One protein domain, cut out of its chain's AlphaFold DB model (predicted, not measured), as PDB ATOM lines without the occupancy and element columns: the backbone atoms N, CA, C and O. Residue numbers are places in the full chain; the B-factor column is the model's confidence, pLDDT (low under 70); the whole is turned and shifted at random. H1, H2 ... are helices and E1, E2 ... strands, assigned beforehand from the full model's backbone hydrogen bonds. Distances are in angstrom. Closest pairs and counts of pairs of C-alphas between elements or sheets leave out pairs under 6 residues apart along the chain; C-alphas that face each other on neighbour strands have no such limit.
ATOM      1  N   PRO A   4     119.720 121.103  96.537       90.81
ATOM      2  CA  PRO A   4     118.863 120.243  97.345       90.81
ATOM      3  C   PRO A   4     117.403 120.328  96.882       90.81
ATOM      4  O   PRO A   4     116.862 121.412  96.667       90.81
ATOM      5  N   ALA A   5     116.772 119.168  96.719       89.69
ATOM      6  CA  ALA A   5     115.350 119.026  96.456       89.69
ATOM      7  C   ALA A   5     114.715 118.170  97.556       89.69
ATOM      8  O   ALA A   5     115.086 117.008  97.746       89.69
ATOM      9  N   GLN A   6     113.766 118.761  98.271       91.56
ATOM     10  CA  GLN A   6     112.967 118.120  99.296       91.56
ATOM     11  C   GLN A   6     111.686 117.569  98.669       91.56
ATOM     12  O   GLN A   6     110.921 118.296  98.031       91.56
ATOM     13  N   VAL A   7     111.463 116.272  98.855       89.06
ATOM     14  CA  VAL A   7     110.291 115.551  98.360       89.06
ATOM     15  C   VAL A   7     109.743 114.726  99.510       89.06
ATOM     16  O   VAL A   7     110.339 113.718  99.894       89.06
ATOM     17  N   LEU A   8     108.626 115.184 100.077       84.44
ATOM     18  CA  LEU A   8     108.077 114.657 101.327       84.44
ATOM     19  C   LEU A   8     109.137 114.685 102.450       84.44
ATOM     20  O   LEU A   8     109.728 115.725 102.747       84.44
ATOM     21  N   ASP A   9     109.402 113.537 103.068       86.06
ATOM     22  CA  ASP A   9     110.361 113.325 104.149       86.06
ATOM     23  C   ASP A   9     111.793 113.044 103.656       86.06
ATOM     24  O   ASP A   9     112.692 112.783 104.458       86.06
ATOM     25  N   ARG A  10     112.037 113.102 102.339       88.94
ATOM     26  CA  ARG A  10     113.317 112.734 101.722       88.94
ATOM     27  C   ARG A  10     113.967 113.911 101.010       88.94
ATOM     28  O   ARG A  10     113.299 114.730 100.388       88.94
ATOM     29  N   SER A  11     115.296 113.935 101.044       89.56
ATOM     30  CA  SER A  11     116.109 114.927 100.341       89.56
ATOM     31  C   SER A  11     116.972 114.254  99.279       89.56
ATOM     32  O   SER A  11     117.614 113.233  99.541       89.56
ATOM     33  N   VAL A  12     116.998 114.827  98.077       89.62
ATOM     34  CA  VAL A  12     117.865 114.401  96.973       89.62
ATOM     35  C   VAL A  12     118.591 115.600  96.380       89.62
ATOM     36  O   VAL A  12     118.096 116.720  96.397       89.62
ATOM     37  N   PHE A  13     119.777 115.372  95.820       89.25
ATOM     38  CA  PHE A  13     120.513 116.417  95.114       89.25
ATOM     39  C   PHE A  13     120.255 116.335  93.615       89.25
ATOM     40  O   PHE A  13     120.457 115.286  93.003       89.25
ATOM     41  N   VAL A  14     119.881 117.464  93.020       88.81
ATOM     42  CA  VAL A  14     119.586 117.584  91.591       88.81
ATOM     43  C   VAL A  14     120.552 118.539  90.899       88.81
ATOM     44  O   VAL A  14     121.229 119.355  91.533       88.81
ATOM     45  N   ASN A  15     120.624 118.430  89.573       89.69
ATOM     46  CA  ASN A  15     121.245 119.446  88.736       89.69
ATOM     47  C   ASN A  15     120.157 120.447  88.301       89.69
ATOM     48  O   ASN A  15     119.309 120.079  87.483       89.69
ATOM     49  N   PRO A  16     120.172 121.693  88.809       89.25
ATOM     50  CA  PRO A  16     119.111 122.658  88.533       89.25
ATOM     51  C   PRO A  16     119.045 123.038  87.049       89.25
ATOM     52  O   PRO A  16     117.960 123.252  86.521       89.25
ATOM     53  N   GLY A  17     120.184 123.042  86.344       88.75
ATOM     54  CA  GLY A  17     120.229 123.351  84.914       88.75
ATOM     55  C   GLY A  17     119.480 122.322  84.066       88.75
ATOM     56  O   GLY A  17     118.692 122.694  83.206       88.75
ATOM     57  N   TRP A  18     119.653 121.028  84.355       87.62
ATOM     58  CA  TRP A  18     118.968 119.966  83.606       87.62
ATOM     59  C   TRP A  18     117.455 120.025  83.773       87.62
ATOM     60  O   TRP A  18     116.716 119.859  82.809       87.62
ATOM     61  N   LEU A  19     116.988 120.280  84.993       88.44
ATOM     62  CA  LEU A  19     115.561 120.396  85.265       88.44
ATOM     63  C   LEU A  19     114.971 121.684  84.674       88.44
ATOM     64  O   LEU A  19     113.870 121.647  84.127       88.44
ATOM     65  N   ALA A  20     115.707 122.797  84.717       90.75
ATOM     66  CA  ALA A  20     115.294 124.056  84.101       90.75
ATOM     67  C   ALA A  20     115.170 123.968  82.571       90.75
ATOM     68  O   ALA A  20     114.273 124.581  82.000       90.75
ATOM     69  N   GLU A  21     116.019 123.179  81.905       88.38
ATOM     70  CA  GLU A  21     115.892 122.914  80.462       88.38
ATOM     71  C   GLU A  21     114.605 122.145  80.112       88.38
ATOM     72  O   GLU A  21     114.097 122.264  78.997       88.38
ATOM     73  N   LEU A  22     114.063 121.365  81.052       86.75
ATOM     74  CA  LEU A  22     112.884 120.521  80.835       86.75
ATOM     75  C   LEU A  22     111.565 121.211  81.168       86.75
ATOM     76  O   LEU A  22     110.523 120.810  80.652       86.75
ATOM     77  N   SER A  23     111.581 122.207  82.055       87.44
ATOM     78  CA  SER A  23     110.366 122.867  82.518       87.44
ATOM     79  C   SER A  23     110.617 124.310  82.932       87.44
ATOM     80  O   SER A  23     111.519 124.610  83.716       87.44
ATOM     81  N   THR A  24     109.731 125.199  82.485       89.62
ATOM     82  CA  THR A  24     109.712 126.604  82.905       89.62
ATOM     83  C   THR A  24     109.444 126.762  84.399       89.62
ATOM     84  O   THR A  24     109.948 127.709  84.992       89.62
ATOM     85  N   PHE A  25     108.723 125.820  85.020       90.31
ATOM     86  CA  PHE A  25     108.549 125.774  86.473       90.31
ATOM     87  C   PHE A  25     109.903 125.653  87.178       90.31
ATOM     88  O   PHE A  25     110.262 126.500  87.989       90.31
ATOM     89  N   PHE A  26     110.706 124.655  86.800       91.06
ATOM     90  CA  PHE A  26     112.034 124.463  87.378       91.06
ATOM     91  C   PHE A  26     112.969 125.630  87.055       91.06
ATOM     92  O   PHE A  26     113.728 126.061  87.917       91.06
ATOM     93  N   ALA A  27     112.890 126.199  85.850       91.81
ATOM     94  CA  ALA A  27     113.669 127.387  85.512       91.81
ATOM     95  C   ALA A  27     113.353 128.575  86.439       91.81
ATOM     96  O   ALA A  27     114.269 129.267  86.875       91.81
ATOM     97  N   GLN A  28     112.078 128.787  86.775       91.62
ATOM     98  CA  GLN A  28     111.662 129.840  87.702       91.62
ATOM     99  C   GLN A  28     112.070 129.542  89.149       91.62
ATOM    100  O   GLN A  28     112.582 130.438  89.815       91.62
ATOM    101  N   GLU A  29     111.902 128.305  89.621       91.12
ATOM    102  CA  GLU A  29     112.275 127.921  90.990       91.12
ATOM    103  C   GLU A  29     113.791 127.993  91.233       91.12
ATOM    104  O   GLU A  29     114.225 128.394  92.311       91.12
ATOM    105  N   PHE A  30     114.611 127.652  90.234       91.88
ATOM    106  CA  PHE A  30     116.070 127.642  90.379       91.88
ATOM    107  C   PHE A  30     116.756 128.953  89.986       91.88
ATOM    108  O   PHE A  30     117.815 129.266  90.528       91.88
ATOM    109  N   PHE A  31     116.209 129.693  89.018       91.25
ATOM    110  CA  PHE A  31     116.890 130.840  88.401       91.25
ATOM    111  C   PHE A  31     116.001 132.082  88.246       91.25
ATOM    112  O   PHE A  31     116.432 133.074  87.657       91.25
ATOM    113  N   GLY A  32     114.758 132.044  88.732       91.12
ATOM    114  CA  GLY A  32     113.850 133.187  88.706       91.12
ATOM    115  C   GLY A  32     114.140 134.215  89.802       91.12
ATOM    116  O   GLY A  32     114.985 134.024  90.672       91.12
ATOM    117  N   GLU A  33     113.374 135.308  89.803       88.62
ATOM    118  CA  GLU A  33     113.520 136.403  90.782       88.62
ATOM    119  C   GLU A  33     113.301 135.965  92.240       88.62
ATOM    120  O   GLU A  33     113.742 136.640  93.166       88.62
ATOM    121  N   ARG A  34     112.611 134.837  92.447       83.19
ATOM    122  CA  ARG A  34     112.345 134.231  93.760       83.19
ATOM    123  C   ARG A  34     113.053 132.891  93.936       83.19
ATOM    124  O   ARG A  34     112.549 132.043  94.671       83.19
ATOM    125  N   ALA A  35     114.175 132.697  93.242       86.44
ATOM    126  CA  ALA A  35     114.971 131.490  93.379       86.44
ATOM    127  C   ALA A  35     115.292 131.239  94.856       86.44
ATOM    128  O   ALA A  35     115.700 132.148  95.584       86.44
ATOM    129  N   ARG A  36     115.045 130.010  95.299       84.19
ATOM    130  CA  ARG A  36     115.277 129.596  96.684       84.19
ATOM    131  C   ARG A  36     116.663 128.971  96.815       84.19
ATOM    132  O   ARG A  36     117.359 128.773  95.818       84.19
ATOM    133  N   ASP A  37     117.048 128.623  98.037       87.75
ATOM    134  CA  ASP A  37     118.243 127.803  98.286       87.75
ATOM    135  C   ASP A  37     117.951 126.296  98.156       87.75
ATOM    136  O   ASP A  37     118.869 125.492  97.988       87.75
ATOM    137  N   GLU A  38     116.669 125.917  98.197       89.31
ATOM    138  CA  GLU A  38     116.187 124.547  98.040       89.31
ATOM    139  C   GLU A  38     114.853 124.480  97.283       89.31
ATOM    140  O   GLU A  38     114.026 125.394  97.344       89.31
ATOM    141  N   LEU A  39     114.635 123.361  96.592       90.94
ATOM    142  CA  LEU A  39     113.393 123.067  95.887       90.94
ATOM    143  C   LEU A  39     112.525 122.234  96.814       90.94
ATOM    144  O   LEU A  39     112.893 121.112  97.145       90.94
ATOM    145  N   ILE A  40     111.362 122.748  97.188       91.56
ATOM    146  CA  ILE A  40     110.396 122.010  98.003       91.56
ATOM    147  C   ILE A  40     109.244 121.607  97.093       91.56
ATOM    148  O   ILE A  40     108.535 122.470  96.576       91.56
ATOM    149  N   LEU A  41     109.087 120.304  96.863       89.19
ATOM    150  CA  LEU A  41     107.960 119.772  96.104       89.19
ATOM    151  C   LEU A  41     106.728 119.615  97.000       89.19
ATOM    152  O   LEU A  41     106.843 119.344  98.194       89.19
ATOM    153  N   ASP A  42     105.556 119.789  96.395       88.44
ATOM    154  CA  ASP A  42     104.258 119.658  97.059       88.44
ATOM    155  C   ASP A  42     104.020 118.234  97.599       88.44
ATOM    156  O   ASP A  42     104.533 117.258  97.043       88.44
ATOM    157  N   GLU A  43     103.205 118.104  98.650       84.50
ATOM    158  CA  GLU A  43     102.855 116.816  99.272       84.50
ATOM    159  C   GLU A  43     102.155 115.843  98.306       84.50
ATOM    160  O   GLU A  43     102.201 114.628  98.500       84.50
ATOM    161  N   GLY A  44     101.541 116.347  97.232       87.19
ATOM    162  CA  GLY A  44     100.968 115.530  96.165       87.19
ATOM    163  C   GLY A  44     102.000 114.861  95.248       87.19
ATOM    164  O   GLY A  44     101.628 114.010  94.437       87.19
ATOM    165  N   VAL A  45     103.285 115.222  95.338       87.94
ATOM    166  CA  VAL A  45     104.344 114.656  94.494       87.94
ATOM    167  C   VAL A  45     104.932 113.407  95.145       87.94
ATOM    168  O   VAL A  45     105.615 113.467  96.166       87.94
ATOM    169  N   SER A  46     104.727 112.254  94.505       90.19
ATOM    170  CA  SER A  46     105.345 111.004  94.947       90.19
ATOM    171  C   SER A  46     106.861 111.033  94.753       90.19
ATOM    172  O   SER A  46     107.364 111.318  93.662       90.19
ATOM    173  N   TYR A  47     107.588 110.643  95.802       89.81
ATOM    174  CA  TYR A  47     109.036 110.466  95.759       89.81
ATOM    175  C   TYR A  47     109.481 109.521  94.637       89.81
ATOM    176  O   TYR A  47     110.427 109.830  93.918       89.81
ATOM    177  N   ASP A  48     108.782 108.399  94.452       90.00
ATOM    178  CA  ASP A  48     109.151 107.406  93.442       90.00
ATOM    179  C   ASP A  48     108.952 107.960  92.029       90.00
ATOM    180  O   ASP A  48     109.817 107.796  91.174       90.00
ATOM    181  N   GLN A  49     107.869 108.707  91.794       89.44
ATOM    182  CA  GLN A  49     107.633 109.369  90.506       89.44
ATOM    183  C   GLN A  49     108.684 110.443  90.217       89.44
ATOM    184  O   GLN A  49     109.158 110.558  89.085       89.44
ATOM    185  N   PHE A  50     109.085 111.213  91.233       90.69
ATOM    186  CA  PHE A  50     110.149 112.199  91.074       90.69
ATOM    187  C   PHE A  50     111.510 111.538  90.828       90.69
ATOM    188  O   PHE A  50     112.271 111.997  89.978       90.69
ATOM    189  N   LEU A  51     111.811 110.424  91.500       89.00
ATOM    190  CA  LEU A  51     113.009 109.639  91.211       89.00
ATOM    191  C   LEU A  51     113.006 109.079  89.790       89.00
ATOM    192  O   LEU A  51     114.052 109.111  89.144       89.00
ATOM    193  N   GLU A  52     111.872 108.583  89.294       88.00
ATOM    194  CA  GLU A  52     111.763 108.125  87.907       88.00
ATOM    195  C   GLU A  52     111.998 109.266  86.921       88.00
ATOM    196  O   GLU A  52     112.762 109.102  85.970       88.00
ATOM    197  N   LEU A  53     111.451 110.460  87.185       86.88
ATOM    198  CA  LEU A  53     111.789 111.648  86.407       86.88
ATOM    199  C   LEU A  53     113.305 111.868  86.412       86.88
ATOM    200  O   LEU A  53     113.905 111.945  85.344       86.88
ATOM    201  N   LEU A  54     113.953 111.909  87.579       87.12
ATOM    202  CA  LEU A  54     115.403 112.109  87.662       87.12
ATOM    203  C   LEU A  54     116.190 111.026  86.917       87.12
ATOM    204  O   LEU A  54     117.176 111.355  86.258       87.12
ATOM    205  N   ARG A  55     115.759 109.761  86.971       84.00
ATOM    206  CA  ARG A  55     116.360 108.660  86.203       84.00
ATOM    207  C   ARG A  55     116.257 108.925  84.712       84.00
ATOM    208  O   ARG A  55     117.274 108.853  84.033       84.00
ATOM    209  N   VAL A  56     115.086 109.314  84.213       80.94
ATOM    210  CA  VAL A  56     114.901 109.685  82.804       80.94
ATOM    211  C   VAL A  56     115.790 110.872  82.440       80.94
ATOM    212  O   VAL A  56     116.515 110.802  81.454       80.94
ATOM    213  N   VAL A  57     115.821 111.930  83.251       78.50
ATOM    214  CA  VAL A  57     116.646 113.122  82.989       78.50
ATOM    215  C   VAL A  57     118.141 112.797  82.967       78.50
ATOM    216  O   VAL A  57     118.858 113.274  82.089       78.50
ATOM    217  N   CYS A  58     118.620 111.976  83.905       70.25
ATOM    218  CA  CYS A  58     120.036 111.616  84.008       70.25
ATOM    219  C   CYS A  58     120.459 110.568  82.973       70.25
ATOM    220  O   CYS A  58     121.619 110.554  82.565       70.25
ATOM    221  N   TYR A  59     119.546 109.676  82.583       64.81
ATOM    222  CA  TYR A  59     119.835 108.526  81.729       64.81
ATOM    223  C   TYR A  59     119.390 108.720  80.277       64.81
ATOM    224  O   TYR A  59     119.688 107.861  79.454       64.81
ATOM    225  N   CYS A  60     118.716 109.826  79.926       53.75
ATOM    226  CA  CYS A  60     118.303 110.086  78.546       53.75
ATOM    227  C   CYS A  60     119.551 110.161  77.638       53.75
ATOM    228  O   CYS A  60     120.283 111.157  77.683       53.75
TER     229      CYS A  60
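What this domain is: This is residues 4 to 60 of the 75 residues of an uncharacterized protein of Gongylonema pulchrum (UniProt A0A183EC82). Three parts make a triangle: a strand hairpin E1 E2, a helical hairpin H1 H2, and the single helix H3, with few backbone contacts between the three. The long link from H2 to H3 runs back past E1, where residues 39 to 40 pair beside it. The printed part has 57 residues, in the order E1, E2, H1, H2, H3; the sheet E1 - E2 is antiparallel and the class is mixed, helices and strands. The whole is compact, with a radius of gyration of the C-alphas of 10.9 A and spans of 29 by 27 by 17 A.

How they stand to each other: Start at E1, residues 4 to 7, which forms a hairpin with E2, residues 10 to 14; their directions differ by 139 degrees. Look for N 5 and O 12 at 2.8 A, and N 10 and O 7 at 3.0 A, both within hydrogen-bond range. Residues 5 to 6 of E1 also pair, parallel, with residues 39 to 40. Next come H1, residues 16 to 22, and H2, residues 24 to 31, a helical hairpin. They touch, the closest C-alphas being those of Ala 20 and Ala 27, 4.0 A apart. Their tilt is shallow, 18 degrees, and they run opposite ways. H2 is apart from E1 and E2. Last comes H3, residues 47 to 59, close to H1 but not clearly touching it; the closest C-alphas, of Trp 18 and Val 57, are 7.3 A apart. The two helices are about perpendicular, at 86 degrees. The closest C-alphas of E1 and H3 are those of Val 7 and Tyr 47, 5.8 A apart. In H2 and H3 every O i to N i+4 pair is within hydrogen-bond range; in H1, 2 of 3 are.

Where its parts are: Find C-alpha 4, where E1 begins, at (118.863, 120.243, 97.345). E2 is 12.9 A long. From C-alpha 47 at (109.036, 110.466, 95.759), H3 runs 17.8 A to C-alpha 59 at (119.835, 108.526, 81.729).

The domain as a whole: The two C-alphas farthest apart, of Glu 33 and Tyr 59, are 30.0 A apart. The printed part has no cut. The link from H2 to H3, residues 32 to 46, is long; the other links are tight. Residues 59 to 60 are under 70 in pLDDT.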